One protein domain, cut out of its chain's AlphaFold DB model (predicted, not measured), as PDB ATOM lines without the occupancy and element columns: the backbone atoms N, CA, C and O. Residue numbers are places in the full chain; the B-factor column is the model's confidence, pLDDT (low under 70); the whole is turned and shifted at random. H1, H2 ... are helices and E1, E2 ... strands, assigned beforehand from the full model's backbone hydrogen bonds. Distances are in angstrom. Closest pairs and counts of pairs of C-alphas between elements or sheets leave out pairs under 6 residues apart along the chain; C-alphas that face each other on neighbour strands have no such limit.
ATOM      1  N   GLU A 301     141.629 177.266 244.154       90.00
ATOM      2  CA  GLU A 301     142.816 178.091 243.903       90.00
ATOM      3  C   GLU A 301     142.468 179.473 243.344       90.00
ATOM      4  O   GLU A 301     142.981 180.462 243.860       90.00
ATOM      5  N   ALA A 302     141.552 179.575 242.376       88.94
ATOM      6  CA  ALA A 302     141.100 180.858 241.832       88.94
ATOM      7  C   ALA A 302     140.431 181.746 242.896       88.94
ATOM      8  O   ALA A 302     140.555 182.973 242.846       88.94
ATOM      9  N   ALA A 303     139.754 181.133 243.869       88.25
ATOM     10  CA  ALA A 303     139.163 181.812 245.017       88.25
ATOM     11  C   ALA A 303     140.180 182.174 246.119       88.25
ATOM     12  O   ALA A 303     139.895 183.070 246.913       88.25
ATOM     13  N   SER A 304     141.330 181.494 246.181       91.06
ATOM     14  CA  SER A 304     142.400 181.719 247.166       91.06
ATOM     15  C   SER A 304     143.310 182.894 246.787       91.06
ATOM     16  O   SER A 304     143.380 183.296 245.625       91.06
ATOM     17  N   PHE A 305     144.075 183.405 247.753       88.12
ATOM     18  CA  PHE A 305     145.201 184.302 247.487       88.12
ATOM     19  C   PHE A 305     146.344 184.124 248.493       88.12
ATOM     20  O   PHE A 305     146.166 183.591 249.591       88.12
ATOM     21  N   GLU A 306     147.522 184.615 248.120       88.88
ATOM     22  CA  GLU A 306     148.707 184.675 248.975       88.88
ATOM     23  C   GLU A 306     149.334 186.071 248.861       88.88
ATOM     24  O   GLU A 306     149.376 186.660 247.779       88.88
ATOM     25  N   LEU A 307     149.792 186.604 249.992       88.75
ATOM     26  CA  LEU A 307     150.389 187.926 250.146       88.75
ATOM     27  C   LEU A 307     151.793 187.778 250.761       88.75
ATOM     28  O   LEU A 307     151.940 187.824 251.987       88.75
ATOM     29  N   PRO A 308     152.829 187.553 249.933       89.12
ATOM     30  CA  PRO A 308     154.213 187.518 250.389       89.12
ATOM     31  C   PRO A 308     154.688 188.904 250.826       89.12
ATOM     32  O   PRO A 308     154.359 189.903 250.183       89.12
ATOM     33  N   ALA A 309     155.543 188.978 251.847       86.25
ATOM     34  CA  ALA A 309     156.179 190.236 252.244       86.25
ATOM     35  C   ALA A 309     156.939 190.890 251.077       86.25
ATOM     36  O   ALA A 309     156.845 192.094 250.878       86.25
ATOM     37  N   SER A 310     157.588 190.096 250.218       86.38
ATOM     38  CA  SER A 310     158.274 190.590 249.016       86.38
ATOM     39  C   SER A 310     157.351 191.309 248.019       86.38
ATOM     40  O   SER A 310     157.812 192.207 247.314       86.38
ATOM     41  N   LEU A 311     156.057 190.959 247.973       88.50
ATOM     42  CA  LEU A 311     155.049 191.681 247.192       88.50
ATOM     43  C   LEU A 311     154.690 193.015 247.859       88.50
ATOM     44  O   LEU A 311     154.632 194.026 247.164       88.50
ATOM     45  N   LEU A 312     154.511 193.036 249.185       88.62
ATOM     46  CA  LEU A 312     154.243 194.265 249.944       88.62
ATOM     47  C   LEU A 312     155.397 195.263 249.838       88.62
ATOM     48  O   LEU A 312     155.171 196.389 249.403       88.62
ATOM     49  N   SER A 313     156.637 194.853 250.119       89.88
ATOM     50  CA  SER A 313     157.796 195.750 250.032       89.88
ATOM     51  C   SER A 313     158.017 196.277 248.607       89.88
ATOM     52  O   SER A 313     158.521 197.383 248.422       89.88
ATOM     53  N   ALA A 314     157.642 195.509 247.577       90.62
ATOM     54  CA  ALA A 314     157.683 195.977 246.192       90.62
ATOM     55  C   ALA A 314     156.531 196.941 245.855       90.62
ATOM     56  O   ALA A 314     156.764 197.927 245.162       90.62
ATOM     57  N   ALA A 315     155.324 196.710 246.382       91.44
ATOM     58  CA  ALA A 315     154.194 197.629 246.257       91.44
ATOM     59  C   ALA A 315     154.439 198.962 246.994       91.44
ATOM     60  O   ALA A 315     154.069 200.011 246.479       91.44
ATOM     61  N   ILE A 316     155.119 198.947 248.149       92.25
ATOM     62  CA  ILE A 316     155.542 200.162 248.874       92.25
ATOM     63  C   ILE A 316     156.476 201.011 248.000       92.25
ATOM     64  O   ILE A 316     156.229 202.205 247.840       92.25
ATOM     65  N   ARG A 317     157.487 200.397 247.368       93.69
ATOM     66  CA  ARG A 317     158.399 201.087 246.433       93.69
ATOM     67  C   ARG A 317     157.695 201.595 245.172       93.69
ATOM     68  O   ARG A 317     158.003 202.677 244.685       93.69
ATOM     69  N   GLU A 318     156.732 200.841 244.642       93.12
ATOM     70  CA  GLU A 318     155.890 201.326 243.543       93.12
ATOM     71  C   GLU A 318     155.045 202.543 243.978       93.12
ATOM     72  O   GLU A 318     154.986 203.522 243.238       93.12
ATOM     73  N   ALA A 319     154.463 202.547 245.185       92.69
ATOM     74  CA  ALA A 319     153.723 203.699 245.718       92.69
ATOM     75  C   ALA A 319     154.622 204.931 245.937       92.69
ATOM     76  O   ALA A 319     154.218 206.042 245.604       92.69
ATOM     77  N   GLU A 320     155.850 204.746 246.435       94.25
ATOM     78  CA  GLU A 320     156.868 205.807 246.496       94.25
ATOM     79  C   GLU A 320     157.112 206.422 245.118       94.25
ATOM     80  O   GLU A 320     157.036 207.643 244.966       94.25
ATOM     81  N   LYS A 321     157.301 205.580 244.094       92.50
ATOM     82  CA  LYS A 321     157.546 206.066 242.737       92.50
ATOM     83  C   LYS A 321     156.346 206.812 242.151       92.50
ATOM     84  O   LYS A 321     156.536 207.797 241.445       92.50
ATOM     85  N   VAL A 322     155.115 206.407 242.468       91.12
ATOM     86  CA  VAL A 322     153.909 207.156 242.071       91.12
ATOM     87  C   VAL A 322     153.890 208.560 242.688       91.12
ATOM     88  O   VAL A 322     153.554 209.514 241.986       91.12
ATOM     89  N   ILE A 323     154.271 208.708 243.963       92.25
ATOM     90  CA  ILE A 323     154.333 210.018 244.636       92.25
ATOM     91  C   ILE A 323     155.356 210.925 243.937       92.25
ATOM     92  O   ILE A 323     155.018 212.057 243.600       92.25
ATOM     93  N   GLU A 324     156.565 210.423 243.655       91.56
ATOM     94  CA  GLU A 324     157.589 211.166 242.899       91.56
ATOM     95  C   GLU A 324     157.058 211.658 241.543       91.56
ATOM     96  O   GLU A 324     157.225 212.825 241.198       91.56
ATOM     97  N   LEU A 325     156.375 210.789 240.789       88.69
ATOM     98  CA  LEU A 325     155.821 211.135 239.477       88.69
ATOM     99  C   LEU A 325     154.700 212.183 239.554       88.69
ATOM    100  O   LEU A 325     154.579 213.005 238.649       88.69
ATOM    101  N   CYS A 326     153.886 212.177 240.614       87.25
ATOM    102  CA  CYS A 326     152.865 213.208 240.819       87.25
ATOM    103  C   CYS A 326     153.506 214.574 241.105       87.25
ATOM    104  O   CYS A 326     153.074 215.575 240.539       87.25
ATOM    105  N   LEU A 327     154.569 214.611 241.915       87.56
ATOM    106  CA  LEU A 327     155.312 215.842 242.208       87.56
ATOM    107  C   LEU A 327     156.025 216.386 240.959       87.56
ATOM    108  O   LEU A 327     155.907 217.569 240.662       87.56
ATOM    109  N   GLN A 328     156.649 215.524 240.152       86.12
ATOM    110  CA  GLN A 328     157.265 215.929 238.879       86.12
ATOM    111  C   GLN A 328     156.244 216.517 237.885       86.12
ATOM    112  O   GLN A 328     156.542 217.485 237.189       86.12
ATOM    113  N   ARG A 329     155.017 215.978 237.822       82.94
ATOM    114  CA  ARG A 329     153.940 216.547 236.985       82.94
ATOM    115  C   ARG A 329     153.430 217.898 237.499       82.94
ATOM    116  O   ARG A 329     153.031 218.729 236.685       82.94
ATOM    117  N   LEU A 330     153.460 218.117 238.816       81.25
ATOM    118  CA  LEU A 330     153.138 219.403 239.441       81.25
ATOM    119  C   LEU A 330     154.199 220.466 239.098       81.25
ATOM    120  O   LEU A 330     153.845 221.574 238.706       81.25
ATOM    121  N   GLU A 331     155.485 220.111 239.170       79.62
ATOM    122  CA  GLU A 331     156.617 220.986 238.814       79.62
ATOM    123  C   GLU A 331     156.626 221.381 237.326       79.62
ATOM    124  O   GLU A 331     156.957 222.515 236.985       79.62
ATOM    125  N   LEU A 332     156.213 220.473 236.434       72.75
ATOM    126  CA  LEU A 332     156.140 220.703 234.983       72.75
ATOM    127  C   LEU A 332     154.883 221.475 234.521       72.75
ATOM    128  O   LEU A 332     154.640 221.598 233.320       72.75
ATOM    129  N   GLY A 333     154.075 222.005 235.447       61.12
ATOM    130  CA  GLY A 333     153.014 222.970 235.138       61.12
ATOM    131  C   GLY A 333     151.788 222.415 234.401       61.12
ATOM    132  O   GLY A 333     151.072 223.182 233.764       61.12
ATOM    133  N   GLY A 334     151.535 221.101 234.453       57.47
ATOM    134  CA  GLY A 334     150.285 220.494 233.959       57.47
ATOM    135  C   GLY A 334     150.034 220.555 232.443       57.47
ATOM    136  O   GLY A 334     148.961 220.161 231.987       57.47
ATOM    137  N   ALA A 335     150.997 221.012 231.639       47.88
ATOM    138  CA  ALA A 335     150.834 221.198 230.199       47.88
ATOM    139  C   ALA A 335     150.819 219.861 229.420       47.88
ATOM    140  O   ALA A 335     151.833 219.448 228.859       47.88
ATOM    141  N   TRP A 343     147.423 217.482 241.046       79.69
ATOM    142  CA  TRP A 343     148.570 216.608 241.292       79.69
ATOM    143  C   TRP A 343     149.112 216.701 242.726       79.69
ATOM    144  O   TRP A 343     149.723 215.739 243.193       79.69
ATOM    145  N   SER A 344     148.852 217.802 243.445       80.38
ATOM    146  CA  SER A 344     149.247 217.968 244.849       80.38
ATOM    147  C   SER A 344     148.398 217.064 245.743       80.38
ATOM    148  O   SER A 344     148.919 216.153 246.392       80.38
ATOM    149  N   ARG A 345     147.068 217.199 245.658       83.31
ATOM    150  CA  ARG A 345     146.117 216.301 246.327       83.31
ATOM    151  C   ARG A 345     146.337 214.843 245.931       83.31
ATOM    152  O   ARG A 345     146.271 213.959 246.782       83.31
ATOM    153  N   ARG A 346     146.618 214.572 244.651       82.75
ATOM    154  CA  ARG A 346     146.908 213.212 244.179       82.75
ATOM    155  C   ARG A 346     148.163 212.631 244.844       82.75
ATOM    156  O   ARG A 346     148.151 211.464 245.232       82.75
ATOM    157  N   ALA A 347     149.223 213.422 245.019       85.88
ATOM    158  CA  ALA A 347     150.417 212.988 245.742       85.88
ATOM    159  C   ALA A 347     150.105 212.656 247.215       85.88
ATOM    160  O   ALA A 347     150.614 211.661 247.731       85.88
ATOM    161  N   ASP A 348     149.229 213.422 247.873       83.56
ATOM    162  CA  ASP A 348     148.784 213.144 249.246       83.56
ATOM    163  C   ASP A 348     147.920 211.877 249.360       83.56
ATOM    164  O   ASP A 348     148.153 211.060 250.256       83.56
ATOM    165  N   GLU A 349     147.002 211.636 248.417       85.44
ATOM    166  CA  GLU A 349     146.245 210.373 248.324       85.44
ATOM    167  C   GLU A 349     147.199 209.157 248.254       85.44
ATOM    168  O   GLU A 349     146.992 208.149 248.941       85.44
ATOM    169  N   PHE A 350     148.306 209.270 247.511       88.38
ATOM    170  CA  PHE A 350     149.322 208.217 247.431       88.38
ATOM    171  C   PHE A 350     150.273 208.147 248.639       88.38
ATOM    172  O   PHE A 350     150.722 207.051 248.990       88.38
ATOM    173  N   ARG A 351     150.538 209.257 249.345       87.25
ATOM    174  CA  ARG A 351     151.234 209.237 250.649       87.25
ATOM    175  C   ARG A 351     150.434 208.450 251.686       87.25
ATOM    176  O   ARG A 351     151.015 207.622 252.390       87.25
ATOM    177  N   VAL A 352     149.111 208.641 251.726       85.75
ATOM    178  CA  VAL A 352     148.212 207.820 252.552       85.75
ATOM    179  C   VAL A 352     148.321 206.355 252.132       85.75
ATOM    180  O   VAL A 352     148.639 205.522 252.976       85.75
ATOM    181  N   LEU A 353     148.169 206.034 250.839       86.50
ATOM    182  CA  LEU A 353     148.304 204.663 250.321       86.50
ATOM    183  C   LEU A 353     149.604 203.979 250.788       86.50
ATOM    184  O   LEU A 353     149.558 202.861 251.306       86.50
ATOM    185  N   LYS A 354     150.751 204.661 250.664       90.19
ATOM    186  CA  LYS A 354     152.053 204.172 251.145       90.19
ATOM    187  C   LYS A 354     152.030 203.873 252.648       90.19
ATOM    188  O   LYS A 354     152.493 202.809 253.059       90.19
ATOM    189  N   HIS A 355     151.487 204.775 253.467       86.62
ATOM    190  CA  HIS A 355     151.395 204.583 254.918       86.62
ATOM    191  C   HIS A 355     150.579 203.331 255.288       86.62
ATOM    192  O   HIS A 355     150.984 202.562 256.162       86.62
ATOM    193  N   LEU A 356     149.472 203.074 254.581       84.44
ATOM    194  CA  LEU A 356     148.649 201.875 254.790       84.44
ATOM    195  C   LEU A 356     149.406 200.584 254.453       84.44
ATOM    196  O   LEU A 356     149.314 199.606 255.192       84.44
ATOM    197  N   LEU A 357     150.194 200.591 253.375       88.50
ATOM    198  CA  LEU A 357     151.016 199.448 252.974       88.50
ATOM    199  C   LEU A 357     152.115 199.131 253.997       88.50
ATOM    200  O   LEU A 357     152.285 197.969 254.366       88.50
ATOM    201  N   VAL A 358     152.803 200.157 254.506       88.31
ATOM    202  CA  VAL A 358     153.802 200.017 255.585       88.31
ATOM    203  C   VAL A 358     153.150 199.522 256.882       88.31
ATOM    204  O   VAL A 358     153.698 198.656 257.564       88.31
ATOM    205  N   THR A 359     151.953 200.021 257.210       85.81
ATOM    206  CA  THR A 359     151.188 199.569 258.384       85.81
ATOM    207  C   THR A 359     150.834 198.087 258.265       85.81
ATOM    208  O   THR A 359     151.060 197.329 259.203       85.81
ATOM    209  N   LEU A 360     150.371 197.643 257.093       85.44
ATOM    210  CA  LEU A 360     150.057 196.240 256.821       85.44
ATOM    211  C   LEU A 360     151.291 195.324 256.904       85.44
ATOM    212  O   LEU A 360     151.232 194.272 257.543       85.44
ATOM    213  N   GLU A 361     152.412 195.722 256.296       87.19
ATOM    214  CA  GLU A 361     153.680 194.982 256.373       87.19
ATOM    215  C   GLU A 361     154.126 194.798 257.834       87.19
ATOM    216  O   GLU A 361     154.453 193.683 258.256       87.19
ATOM    217  N   ARG A 362     154.035 195.864 258.640       84.50
ATOM    218  CA  ARG A 362     154.322 195.820 260.077       84.50
ATOM    219  C   ARG A 362     153.356 194.915 260.842       84.50
ATOM    220  O   ARG A 362     153.817 194.099 261.636       84.50
ATOM    221  N   THR A 363     152.048 195.006 260.599       84.69
ATOM    222  CA  THR A 363     151.038 194.167 261.267       84.69
ATOM    223  C   THR A 363     151.274 192.677 261.004       84.69
ATOM    224  O   THR A 363     151.191 191.872 261.931       84.69
ATOM    225  N   ILE A 364     151.641 192.304 259.773       84.75
ATOM    226  CA  ILE A 364     152.015 190.925 259.419       84.75
ATOM    227  C   ILE A 364     153.290 190.492 260.162       84.75
ATOM    228  O   ILE A 364     153.344 189.382 260.695       84.75
ATOM    229  N   ALA A 365     154.306 191.356 260.228       82.81
ATOM    230  CA  ALA A 365     155.561 191.062 260.919       82.81
ATOM    231  C   ALA A 365     155.395 190.939 262.445       82.81
ATOM    232  O   ALA A 365     156.003 190.064 263.060       82.81
ATOM    233  N   ASP A 366     154.571 191.782 263.068       82.38
ATOM    234  CA  ASP A 366     154.328 191.755 264.513       82.38
ATOM    235  C   ASP A 366     153.427 190.566 264.908       82.38
ATOM    236  O   ASP A 366     153.730 189.868 265.879       82.38
ATOM    237  N   ALA A 367     152.420 190.220 264.094       81.94
ATOM    238  CA  ALA A 367     151.648 188.983 264.259       81.94
ATOM    239  C   ALA A 367     152.512 187.716 264.106       81.94
ATOM    240  O   ALA A 367     152.293 186.728 264.808       81.94
ATOM    241  N   LEU A 368     153.529 187.740 263.233       78.50
ATOM    242  CA  LEU A 368     154.482 186.636 263.105       78.50
ATOM    243  C   LEU A 368     155.337 186.460 264.367       78.50
ATOM    244  O   LEU A 368     155.547 185.329 264.791       78.50
ATOM    245  N   LYS A 369     155.814 187.557 264.975       78.81
ATOM    246  CA  LYS A 369     156.593 187.519 266.232       78.81
ATOM    247  C   LYS A 369     155.763 187.011 267.412       78.81
ATOM    248  O   LYS A 369     156.312 186.369 268.302       78.81
ATOM    249  N   ALA A 370     154.464 187.313 267.425       73.81
ATOM    250  CA  ALA A 370     153.531 186.848 268.448       73.81
ATOM    251  C   ALA A 370     153.229 185.340 268.343       73.81
ATOM    252  O   ALA A 370     152.924 184.702 269.351       73.81
ATOM    253  N   ALA A 371     153.347 184.743 267.151       69.19
ATOM    254  CA  ALA A 371     153.257 183.297 266.991       69.19
ATOM    255  C   ALA A 371     154.523 182.614 267.564       69.19
ATOM    256  O   ALA A 371     155.639 182.981 267.192       69.19
ATOM    257  N   GLN A 388     152.098 175.032 267.214       73.25
ATOM    258  CA  GLN A 388     152.669 176.132 266.430       73.25
ATOM    259  C   GLN A 388     151.850 176.435 265.162       73.25
ATOM    260  O   GLN A 388     151.620 177.596 264.826       73.25
ATOM    261  N   GLN A 389     151.373 175.402 264.458       73.88
ATOM    262  CA  GLN A 389     150.540 175.597 263.269       73.88
ATOM    263  C   GLN A 389     149.168 176.207 263.599       73.88
ATOM    264  O   GLN A 389     148.658 176.987 262.794       73.88
ATOM    265  N   ARG A 390     148.576 175.878 264.758       80.31
ATOM    266  CA  ARG A 390     147.328 176.507 265.225       80.31
ATOM    267  C   ARG A 390     147.533 177.996 265.470       80.31
ATOM    268  O   ARG A 390     146.878 178.784 264.801       80.31
ATOM    269  N   ALA A 391     148.545 178.365 266.255       80.62
ATOM    270  CA  ALA A 391     148.876 179.768 266.505       80.62
ATOM    271  C   ALA A 391     149.141 180.557 265.204       80.62
ATOM    272  O   ALA A 391     148.610 181.642 265.021       80.62
ATOM    273  N   ARG A 392     149.867 179.989 264.225       83.94
ATOM    274  CA  ARG A 392     150.055 180.617 262.894       83.94
ATOM    275  C   ARG A 392     148.764 180.785 262.079       83.94
ATOM    276  O   ARG A 392     148.716 181.621 261.181       83.94
ATOM    277  N   THR A 393     147.746 179.972 262.345       85.12
ATOM    278  CA  THR A 393     146.421 180.075 261.713       85.12
ATOM    279  C   THR A 393     145.598 181.147 262.425       85.12
ATOM    280  O   THR A 393     145.133 182.070 261.773       85.12
ATOM    281  N   GLU A 394     145.547 181.114 263.758       84.88
ATOM    282  CA  GLU A 394     144.890 182.118 264.611       84.88
ATOM    283  C   GLU A 394     145.450 183.535 264.374       84.88
ATOM    284  O   GLU A 394     144.688 184.470 264.136       84.88
ATOM    285  N   CYS A 395     146.778 183.700 264.325       84.56
ATOM    286  CA  CYS A 395     147.418 184.970 263.964       84.56
ATOM    287  C   CYS A 395     147.074 185.405 262.530       84.56
ATOM    288  O   CYS A 395     146.844 186.587 262.291       84.56
ATOM    289  N   GLY A 396     147.013 184.470 261.575       84.69
ATOM    290  CA  GLY A 396     146.606 184.764 260.198       84.69
ATOM    291  C   GLY A 396     145.154 185.244 260.111       84.69
ATOM    292  O   GLY A 396     144.871 186.217 259.416       84.69
ATOM    293  N   GLU A 397     144.246 184.597 260.844       84.44
ATOM    294  CA  GLU A 397     142.828 184.967 260.924       84.44
ATOM    295  C   GLU A 397     142.646 186.326 261.604       84.44
ATOM    296  O   GLU A 397     141.882 187.147 261.100       84.44
ATOM    297  N   TRP A 398     143.411 186.622 262.658       83.38
ATOM    298  CA  TRP A 398     143.422 187.944 263.288       83.38
ATOM    299  C   TRP A 398     143.911 189.047 262.336       83.38
ATOM    300  O   TRP A 398     143.217 190.050 262.173       83.38
ATOM    301  N   VAL A 399     145.048 188.864 261.644       81.62
ATOM    302  CA  VAL A 399     145.537 189.850 260.651       81.62
ATOM    303  C   VAL A 399     144.503 190.059 259.544       81.62
ATOM    304  O   VAL A 399     144.259 191.188 259.121       81.62
ATOM    305  N   PHE A 400     143.857 188.984 259.090       78.38
ATOM    306  CA  PHE A 400     142.812 189.068 258.077       78.38
ATOM    307  C   PHE A 400     141.544 189.787 258.576       78.38
ATOM    308  O   PHE A 400     140.925 190.520 257.811       78.38
ATOM    309  N   GLN A 401     141.188 189.653 259.857       75.38
ATOM    310  CA  GLN A 401     140.117 190.445 260.469       75.38
ATOM    311  C   GLN A 401     140.470 191.936 260.542       75.38
ATOM    312  O   GLN A 401     139.599 192.752 260.271       75.38
ATOM    313  N   GLN A 402     141.730 192.305 260.818       72.44
ATOM    314  CA  GLN A 402     142.168 193.712 260.758       72.44
ATOM    315  C   GLN A 402     142.138 194.280 259.322       72.44
ATOM    316  O   GLN A 402     141.929 195.475 259.127       72.44
ATOM    317  N   LEU A 403     142.327 193.436 258.303       70.38
ATOM    318  CA  LEU A 403     142.220 193.817 256.885       70.38
ATOM    319  C   LEU A 403     140.778 194.041 256.401       70.38
ATOM    320  O   LEU A 403     140.573 194.663 255.356       70.38
ATOM    321  N   LEU A 404     139.786 193.518 257.120       64.06
ATOM    322  CA  LEU A 404     138.366 193.696 256.828       64.06
ATOM    323  C   LEU A 404     137.807 194.871 257.652       64.06
ATOM    324  O   LEU A 404     138.381 195.240 258.675       64.06
ATOM    325  N   PRO A 405     136.781 195.578 257.149       54.62
ATOM    326  CA  PRO A 405     136.688 197.031 257.296       54.62
ATOM    327  C   PRO A 405     136.550 197.504 258.753       54.62
ATOM    328  O   PRO A 405     135.481 197.383 259.347       54.62
ATOM    329  N   THR A 406     137.630 198.080 259.307       46.75
ATOM    330  CA  THR A 406     137.636 199.151 260.342       46.75
ATOM    331  C   THR A 406     139.041 199.602 260.778       46.75
ATOM    332  O   THR A 406     139.180 200.729 261.246       46.75
ATOM    333  N   ALA A 407     140.093 198.786 260.634       38.91
ATOM    334  CA  ALA A 407     141.362 198.987 261.355       38.91
ATOM    335  C   ALA A 407     142.383 199.971 260.725       38.91
ATOM    336  O   ALA A 407     143.592 199.766 260.822       38.91
ATOM    337  N   PRO A 422     137.334 198.980 249.528       73.88
ATOM    338  CA  PRO A 422     137.140 199.367 248.126       73.88
ATOM    339  C   PRO A 422     137.911 200.632 247.729       73.88
ATOM    340  O   PRO A 422     138.498 200.665 246.650       73.88
ATOM    341  N   PHE A 423     137.969 201.642 248.606       76.44
ATOM    342  CA  PHE A 423     138.763 202.851 248.366       76.44
ATOM    343  C   PHE A 423     140.266 202.539 248.296       76.44
ATOM    344  O   PHE A 423     140.937 202.952 247.352       76.44
ATOM    345  N   PHE A 424     140.786 201.750 249.241       80.25
ATOM    346  CA  PHE A 424     142.192 201.329 249.247       80.25
ATOM    347  C   PHE A 424     142.571 200.557 247.971       80.25
ATOM    348  O   PHE A 424     143.583 200.850 247.337       80.25
ATOM    349  N   VAL A 425     141.710 199.633 247.533       83.19
ATOM    350  CA  VAL A 425     141.849 198.922 246.253       83.19
ATOM    351  C   VAL A 425     141.855 199.879 245.058       83.19
ATOM    352  O   VAL A 425     142.704 199.736 244.179       83.19
ATOM    353  N   ALA A 426     140.943 200.854 245.012       83.94
ATOM    354  CA  ALA A 426     140.877 201.820 243.918       83.94
ATOM    355  C   ALA A 426     142.160 202.667 243.830       83.94
ATOM    356  O   ALA A 426     142.684 202.873 242.737       83.94
ATOM    357  N   GLN A 427     142.717 203.080 244.974       86.81
ATOM    358  CA  GLN A 427     143.988 203.809 245.033       86.81
ATOM    359  C   GLN A 427     145.178 202.957 244.554       86.81
ATOM    360  O   GLN A 427     146.021 203.450 243.806       86.81
ATOM    361  N   LEU A 428     145.223 201.659 244.883       90.38
ATOM    362  CA  LEU A 428     146.233 200.738 244.337       90.38
ATOM    363  C   LEU A 428     146.146 200.620 242.803       90.38
ATOM    364  O   LEU A 428     147.165 200.700 242.117       90.38
ATOM    365  N   GLN A 429     144.936 200.459 242.254       88.56
ATOM    366  CA  GLN A 429     144.707 200.359 240.803       88.56
ATOM    367  C   GLN A 429     145.054 201.660 240.068       88.56
ATOM    368  O   GLN A 429     145.631 201.635 238.977       88.56
ATOM    369  N   LEU A 430     144.734 202.803 240.676       87.81
ATOM    370  CA  LEU A 430     145.069 204.123 240.158       87.81
ATOM    371  C   LEU A 430     146.588 204.348 240.136       87.81
ATOM    372  O   LEU A 430     147.128 204.720 239.098       87.81
ATOM    373  N   GLY A 431     147.290 204.054 241.235       88.69
ATOM    374  CA  GLY A 431     148.750 204.173 241.308       88.69
ATOM    375  C   GLY A 431     149.459 203.259 240.306       88.69
ATOM    376  O   GLY A 431     150.352 203.699 239.583       88.69
ATOM    377  N   ALA A 432     148.991 202.014 240.166       88.50
ATOM    378  CA  ALA A 432     149.474 201.108 239.126       88.50
ATOM    379  C   ALA A 432     149.278 201.696 237.714       88.50
ATOM    380  O   ALA A 432     150.177 201.608 236.874       88.50
ATOM    381  N   SER A 433     148.129 202.331 237.457       85.75
ATOM    382  CA  SER A 433     147.834 202.971 236.170       85.75
ATOM    383  C   SER A 433     148.791 204.134 235.877       85.75
ATOM    384  O   SER A 433     149.331 204.189 234.777       85.75
ATOM    385  N   VAL A 434     149.094 204.991 236.863       85.81
ATOM    386  CA  VAL A 434     150.080 206.086 236.724       85.81
ATOM    387  C   VAL A 434     151.471 205.556 236.349       85.81
ATOM    388  O   VAL A 434     152.105 206.098 235.440       85.81
ATOM    389  N   LEU A 435     151.937 204.468 236.980       87.06
ATOM    390  CA  LEU A 435     153.216 203.830 236.625       87.06
ATOM    391  C   LEU A 435     153.209 203.275 235.197       87.06
ATOM    392  O   LEU A 435     154.179 203.457 234.460       87.06
ATOM    393  N   ALA A 436     152.124 202.607 234.798       82.62
ATOM    394  CA  ALA A 436     151.987 202.061 233.453       82.62
ATOM    395  C   ALA A 436     151.972 203.171 232.389       82.62
ATOM    396  O   ALA A 436     152.639 203.040 231.366       82.62
ATOM    397  N   GLU A 437     151.276 204.282 232.635       80.56
ATOM    398  CA  GLU A 437     151.266 205.431 231.727       80.56
ATOM    399  C   GLU A 437     152.626 206.118 231.612       80.56
ATOM    400  O   GLU A 437     153.042 206.445 230.501       80.56
ATOM    401  N   HIS A 438     153.336 206.306 232.726       82.31
ATOM    402  CA  HIS A 438     154.682 206.871 232.699       82.31
ATOM    403  C   HIS A 438     155.650 205.970 231.918       82.31
ATOM    404  O   HIS A 438     156.348 206.447 231.030       82.31
ATOM    405  N   GLY A 456     153.784 196.469 238.099       76.06
ATOM    406  CA  GLY A 456     152.432 195.973 238.405       76.06
ATOM    407  C   GLY A 456     152.227 195.344 239.785       76.06
ATOM    408  O   GLY A 456     151.289 194.564 239.950       76.06
ATOM    409  N   LYS A 457     153.071 195.626 240.780       89.00
ATOM    410  CA  LYS A 457     152.940 195.083 242.145       89.00
ATOM    411  C   LYS A 457     151.781 195.708 242.917       89.00
ATOM    412  O   LYS A 457     151.068 194.977 243.601       89.00
ATOM    413  N   LEU A 458     151.512 196.999 242.722       90.50
ATOM    414  CA  LEU A 458     150.294 197.664 243.198       90.50
ATOM    415  C   LEU A 458     149.031 197.002 242.624       90.50
ATOM    416  O   LEU A 458     148.107 196.695 243.374       90.50
ATOM    417  N   GLN A 459     149.015 196.693 241.322       88.69
ATOM    418  CA  GLN A 459     147.906 195.971 240.685       88.69
ATOM    419  C   GLN A 459     147.759 194.550 241.247       88.69
ATOM    420  O   GLN A 459     146.657 194.148 241.615       88.69
ATOM    421  N   GLN A 460     148.858 193.796 241.343       88.38
ATOM    422  CA  GLN A 460     148.856 192.434 241.886       88.38
ATOM    423  C   GLN A 460     148.297 192.414 243.323       88.38
ATOM    424  O   GLN A 460     147.524 191.525 243.682       88.38
ATOM    425  N   LEU A 461     148.626 193.425 244.132       88.94
ATOM    426  CA  LEU A 461     148.065 193.601 245.469       88.94
ATOM    427  C   LEU A 461     146.578 193.998 245.448       88.94
ATOM    428  O   LEU A 461     145.793 193.475 246.239       88.94
ATOM    429  N   ALA A 462     146.162 194.870 244.527       87.38
ATOM    430  CA  ALA A 462     144.758 195.242 244.355       87.38
ATOM    431  C   ALA A 462     143.876 194.045 243.960       87.38
ATOM    432  O   ALA A 462     142.734 193.943 244.404       87.38
ATOM    433  N   GLU A 463     144.386 193.128 243.136       84.94
ATOM    434  CA  GLU A 463     143.705 191.883 242.763       84.94
ATOM    435  C   GLU A 463     143.546 190.946 243.967       84.94
ATOM    436  O   GLU A 463     142.449 190.447 244.224       84.94
ATOM    437  N   VAL A 464     144.613 190.772 244.754       85.31
ATOM    438  CA  VAL A 464     144.613 190.008 246.011       85.31
ATOM    439  C   VAL A 464     143.560 190.546 246.994       85.31
ATOM    440  O   VAL A 464     142.704 189.797 247.472       85.31
ATOM    441  N   LEU A 465     143.560 191.857 247.242       83.06
ATOM    442  CA  LEU A 465     142.620 192.503 248.164       83.06
ATOM    443  C   LEU A 465     141.183 192.543 247.618       83.06
ATOM    444  O   LEU A 465     140.232 192.435 248.391       83.06
ATOM    445  N   ASN A 466     140.990 192.600 246.296       82.31
ATOM    446  CA  ASN A 466     139.669 192.431 245.686       82.31
ATOM    447  C   ASN A 466     139.080 191.038 245.935       82.31
ATOM    448  O   ASN A 466     137.879 190.931 246.194       82.31
ATOM    449  N   LYS A 467     139.899 189.978 245.878       80.25
ATOM    450  CA  LYS A 467     139.449 188.611 246.188       80.25
ATOM    451  C   LYS A 467     139.024 188.492 247.655       80.25
ATOM    452  O   LYS A 467     137.934 187.983 247.917       80.25
ATOM    453  N   ALA A 468     139.805 189.059 248.581       77.44
ATOM    454  CA  ALA A 468     139.434 189.189 249.997       77.44
ATOM    455  C   ALA A 468     138.090 189.916 250.191       77.44
ATOM    456  O   ALA A 468     137.161 189.376 250.793       77.44
ATOM    457  N   ALA A 469     137.971 191.123 249.634       76.44
ATOM    458  CA  ALA A 469     136.784 191.962 249.755       76.44
ATOM    459  C   ALA A 469     135.542 191.305 249.126       76.44
ATOM    460  O   ALA A 469     134.439 191.416 249.656       76.44
ATOM    461  N   GLY A 470     135.713 190.599 248.005       76.25
ATOM    462  CA  GLY A 470     134.651 189.839 247.351       76.25
ATOM    463  C   GLY A 470     134.137 188.681 248.206       76.25
ATOM    464  O   GLY A 470     132.925 188.515 248.320       76.25
ATOM    465  N   ALA A 471     135.034 187.924 248.843       76.44
ATOM    466  CA  ALA A 471     134.658 186.859 249.773       76.44
ATOM    467  C   ALA A 471     133.921 187.401 251.010       76.44
ATOM    468  O   ALA A 471     132.916 186.827 251.424       76.44
ATOM    469  N   TYR A 472     134.369 188.536 251.558       76.38
ATOM    470  CA  TYR A 472     133.691 189.206 252.670       76.38
ATOM    471  C   TYR A 472     132.285 189.691 252.294       76.38
ATOM    472  O   TYR A 472     131.319 189.305 252.948       76.38
ATOM    473  N   ARG A 473     132.142 190.454 251.199       74.69
ATOM    474  CA  ARG A 473     130.845 191.004 250.752       74.69
ATOM    475  C   ARG A 473     129.789 189.941 250.445       74.69
ATOM    476  O   ARG A 473     128.606 190.218 250.591       74.69
ATOM    477  N   ARG A 474     130.192 188.741 250.012       73.12
ATOM    478  CA  ARG A 474     129.272 187.615 249.764       73.12
ATOM    479  C   ARG A 474     128.944 186.790 251.017       73.12
ATOM    480  O   ARG A 474     128.149 185.865 250.927       73.12
ATOM    481  N   GLY A 475     129.568 187.076 252.163       73.69
ATOM    482  CA  GLY A 475     129.452 186.251 253.372       73.69
ATOM    483  C   GLY A 475     130.188 184.904 253.286       73.69
ATOM    484  O   GLY A 475     130.029 184.056 254.160       73.69
ATOM    485  N   ASP A 476     131.032 184.702 252.267       76.19
ATOM    486  CA  ASP A 476     131.688 183.421 251.970       76.19
ATOM    487  C   ASP A 476     132.801 183.040 252.959       76.19
ATOM    488  O   ASP A 476     133.357 181.949 252.846       76.19
ATOM    489  N   LEU A 477     133.177 183.903 253.913       77.00
ATOM    490  CA  LEU A 477     134.361 183.702 254.765       77.00
ATOM    491  C   LEU A 477     134.384 182.372 255.530       77.00
ATOM    492  O   LEU A 477     135.463 181.858 255.816       77.00
ATOM    493  N   ALA A 478     133.225 181.767 255.803       79.25
ATOM    494  CA  ALA A 478     133.143 180.425 256.379       79.25
ATOM    495  C   ALA A 478     133.916 179.364 255.559       79.25
ATOM    496  O   ALA A 478     134.443 178.406 256.137       79.25
ATOM    497  N   HIS A 479     134.019 179.564 254.238       83.38
ATOM    498  CA  HIS A 479     134.707 178.706 253.269       83.38
ATOM    499  C   HIS A 479     136.238 178.884 253.229       83.38
ATOM    500  O   HIS A 479     136.924 178.128 252.535       83.38
ATOM    501  N   TYR A 480     136.775 179.861 253.965       87.81
ATOM    502  CA  TYR A 480     138.180 180.259 253.925       87.81
ATOM    503  C   TYR A 480     138.904 179.993 255.246       87.81
ATOM    504  O   TYR A 480     138.296 180.008 256.316       87.81
ATOM    505  N   ARG A 481     140.224 179.797 255.193       89.31
ATOM    506  CA  ARG A 481     141.112 179.875 256.366       89.31
ATOM    507  C   ARG A 481     142.310 180.753 256.051       89.31
ATOM    508  O   ARG A 481     142.893 180.634 254.972       89.31
ATOM    509  N   ALA A 482     142.671 181.615 256.993       88.69
ATOM    510  CA  ALA A 482     143.883 182.413 256.899       88.69
ATOM    511  C   ALA A 482     145.047 181.687 257.584       88.69
ATOM    512  O   ALA A 482     144.858 180.971 258.564       88.69
ATOM    513  N   HIS A 483     146.259 181.839 257.062       89.69
ATOM    514  CA  HIS A 483     147.441 181.194 257.621       89.69
ATOM    515  C   HIS A 483     148.694 182.027 257.368       89.69
ATOM    516  O   HIS A 483     148.925 182.485 256.250       89.69
ATOM    517  N   LEU A 484     149.522 182.188 258.396       87.88
ATOM    518  CA  LEU A 484     150.781 182.915 258.309       87.88
ATOM    519  C   LEU A 484     151.955 181.937 258.153       87.88
ATOM    520  O   LEU A 484     152.292 181.182 259.068       87.88
ATOM    521  N   ARG A 485     152.575 181.930 256.971       83.31
ATOM    522  CA  ARG A 485     153.715 181.069 256.620       83.31
ATOM    523  C   ARG A 485     155.026 181.853 256.720       83.31
ATOM    524  O   ARG A 485     155.073 183.021 256.363       83.31
ATOM    525  N   LEU A 486     156.098 181.184 257.143       76.19
ATOM    526  CA  LEU A 486     157.478 181.600 256.874       76.19
ATOM    527  C   LEU A 486     157.967 180.839 255.641       76.19
ATOM    528  O   LEU A 486     157.953 179.606 255.654       76.19
ATOM    529  N   GLU A 487     158.365 181.544 254.587       62.75
ATOM    530  CA  GLU A 487     159.052 180.928 253.453       62.75
ATOM    531  C   GLU A 487     160.552 180.854 253.734       62.75
ATOM    532  O   GLU A 487     161.231 181.877 253.785       62.75
ATOM    533  N   GLU A 488     161.086 179.641 253.875       54.06
ATOM    534  CA  GLU A 488     162.527 179.406 253.792       54.06
ATOM    535  C   GLU A 488     162.981 179.626 252.343       54.06
ATOM    536  O   GLU A 488     162.830 178.747 251.488       54.06
ATOM    537  N   GLN A 489     163.547 180.798 252.047       43.50
ATOM    538  CA  GLN A 489     164.169 181.027 250.748       43.50
ATOM    539  C   GLN A 489     165.408 180.138 250.609       43.50
ATOM    540  O   GLN A 489     166.463 180.420 251.178       43.50
ATOM    541  N   ALA A 500     164.288 184.319 255.734       60.19
ATOM    542  CA  ALA A 500     162.938 183.773 255.749       60.19
ATOM    543  C   ALA A 500     161.898 184.906 255.782       60.19
ATOM    544  O   ALA A 500     161.850 185.688 256.731       60.19
ATOM    545  N   ALA A 501     161.054 184.991 254.750       74.12
ATOM    546  CA  ALA A 501     160.063 186.057 254.606       74.12
ATOM    547  C   ALA A 501     158.649 185.568 254.989       74.12
ATOM    548  O   ALA A 501     158.273 184.451 254.617       74.12
ATOM    549  N   PRO A 502     157.836 186.367 255.710       83.88
ATOM    550  CA  PRO A 502     156.450 186.007 255.970       83.88
ATOM    551  C   PRO A 502     155.593 186.069 254.700       83.88
ATOM    552  O   PRO A 502     155.777 186.928 253.840       83.88
ATOM    553  N   THR A 503     154.608 185.179 254.622       88.06
ATOM    554  CA  THR A 503     153.529 185.191 253.630       88.06
ATOM    555  C   THR A 503     152.202 184.990 254.347       88.06
ATOM    556  O   THR A 503     152.006 183.973 255.018       88.06
ATOM    557  N   LEU A 504     151.290 185.953 254.209       89.19
ATOM    558  CA  LEU A 504     149.910 185.823 254.667       89.19
ATOM    559  C   LEU A 504     149.093 185.144 253.564       89.19
ATOM    560  O   LEU A 504     148.967 185.671 252.463       89.19
ATOM    561  N   SER A 505     148.523 183.983 253.849       91.12
ATOM    562  CA  SER A 505     147.695 183.229 252.908       91.12
ATOM    563  C   SER A 505     146.232 183.262 253.335       91.12
ATOM    564  O   SER A 505     145.949 183.086 254.516       91.12
ATOM    565  N   LEU A 506     145.306 183.399 252.382       89.69
ATOM    566  CA  LEU A 506     143.885 183.106 252.587       89.69
ATOM    567  C   LEU A 506     143.461 182.025 251.589       89.69
ATOM    568  O   LEU A 506     143.344 182.267 250.385       89.69
ATOM    569  N   TRP A 507     143.238 180.814 252.091       92.75
ATOM    570  CA  TRP A 507     142.908 179.658 251.265       92.75
ATOM    571  C   TRP A 507     141.413 179.362 251.316       92.75
ATOM    572  O   TRP A 507     140.862 179.118 252.390       92.75
ATOM    573  N   CYS A 508     140.777 179.336 250.146       91.44
ATOM    574  CA  CYS A 508     139.515 178.633 249.955       91.44
ATOM    575  C   CYS A 508     139.819 177.141 249.761       91.44
ATOM    576  O   CYS A 508     140.776 176.782 249.068       91.44
ATOM    577  N   PHE A 509     139.001 176.272 250.350       90.38
ATOM    578  CA  PHE A 509     139.135 174.817 250.213       90.38
ATOM    579  C   PHE A 509     137.959 174.155 249.480       90.38
ATOM    580  O   PHE A 509     137.946 172.939 249.330       90.38
TER     581      PHE A 509
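AT A GLANCE: This is residues 301 to 335, 343 to 371, 388 to 407, 422 to 438, 456 to 489 and 500 to 509 of the 1127 residues of an uncharacterized protein of Pycnococcus provasolii (UniProt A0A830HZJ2). Two long helices, H1 and H2, run side by side in opposite ways and make the long axis, with a small three-stranded sheet at one end of the pair. A second pair, H4 and H5, crosses H1 steeply, and H2, H3 and H5 cover one face of the sheet. The printed part has 145 residues, in the order E1, H1, H2, H3, H4, H5, H6, E2, E3; the sheet runs E1, E3, E2, antiparallel, and the class is mostly helix. The whole is compact, with a radius of gyration of the C-alphas of 16.4 A, yet elongated in outline, spanning 56 by 33 by 26 A.

IN THESE COORDINATES: E1, residues 305 to 308, begins at C-alpha 305 (145.201, 184.302, 247.487) and spans 10.0 A. H1, 309 to 331, spans 33.6 A; H2, 343 to 370, 40.6 A, from C-alpha 343 at (148.570, 216.608, 241.292). H3, 388 to 403, spans 22.7 A; H4, 422 to 438, 24.5 A; H5, 457 to 473, 24.1 A; H6, 476 to 479, 5.7 A. E2, 480 to 487, spans 20.9 A, and E3, 501 to 508, 22.3 A, to C-alpha 508 at (139.515, 178.633, 249.955).

HOW THE PARTS SIT: H1 and H2 touch at a shallow tilt of 16 degrees, opposite ways; their closest C-alphas, Ile 323 and Ala 347, are 5.0 A apart. H4 and H5 touch at 22 degrees, shallow, opposite ways, closest at Val 425 and Ala 462, 5.1 A. With residues 457 to 461 alone H5 touches H1, a steep tilt of 66 degrees, closest at Leu 458 and Ala 315, 5.0 A. E3 is the inner strand: N 307 and O 504 of E1 and E3 are 2.8 A apart, N 503 and O 485 of E3 and E2 2.8 A, both within hydrogen-bond range. H3 is on the sheet at a height of 6.1 A, over E3 and E2, across the strands; its Thr 393 and His 483 of E2 are the closest C-alphas, 4.4 A. The sheet and H2 and H5 on one face make two layers, helices over strands, and H3 is on the same face. H1 and H6 only graze the sheet; H4 is not on it. In H1 to H5 every O i to N i+4 pair is within hydrogen-bond range; H6 is too short for one.

THE WHOLE: The farthest C-alphas, Ala 335 and Gln 388, are 57.9 A apart. Five cuts leave C-alpha gaps of 12.2 A (335 to 343), 7.2 A (371 to 388), 13.9 A (407 to 422), 12.5 A (438 to 456) and 5.8 A (489 to 500). Of the links printed whole, E1 to H1, H5 to H6 and H6 to E2 are tight. Mean pLDDT of the printed part is 82.1; residues 333 to 335, 371, 404 to 407, 487 to 489 and 500 are under 70.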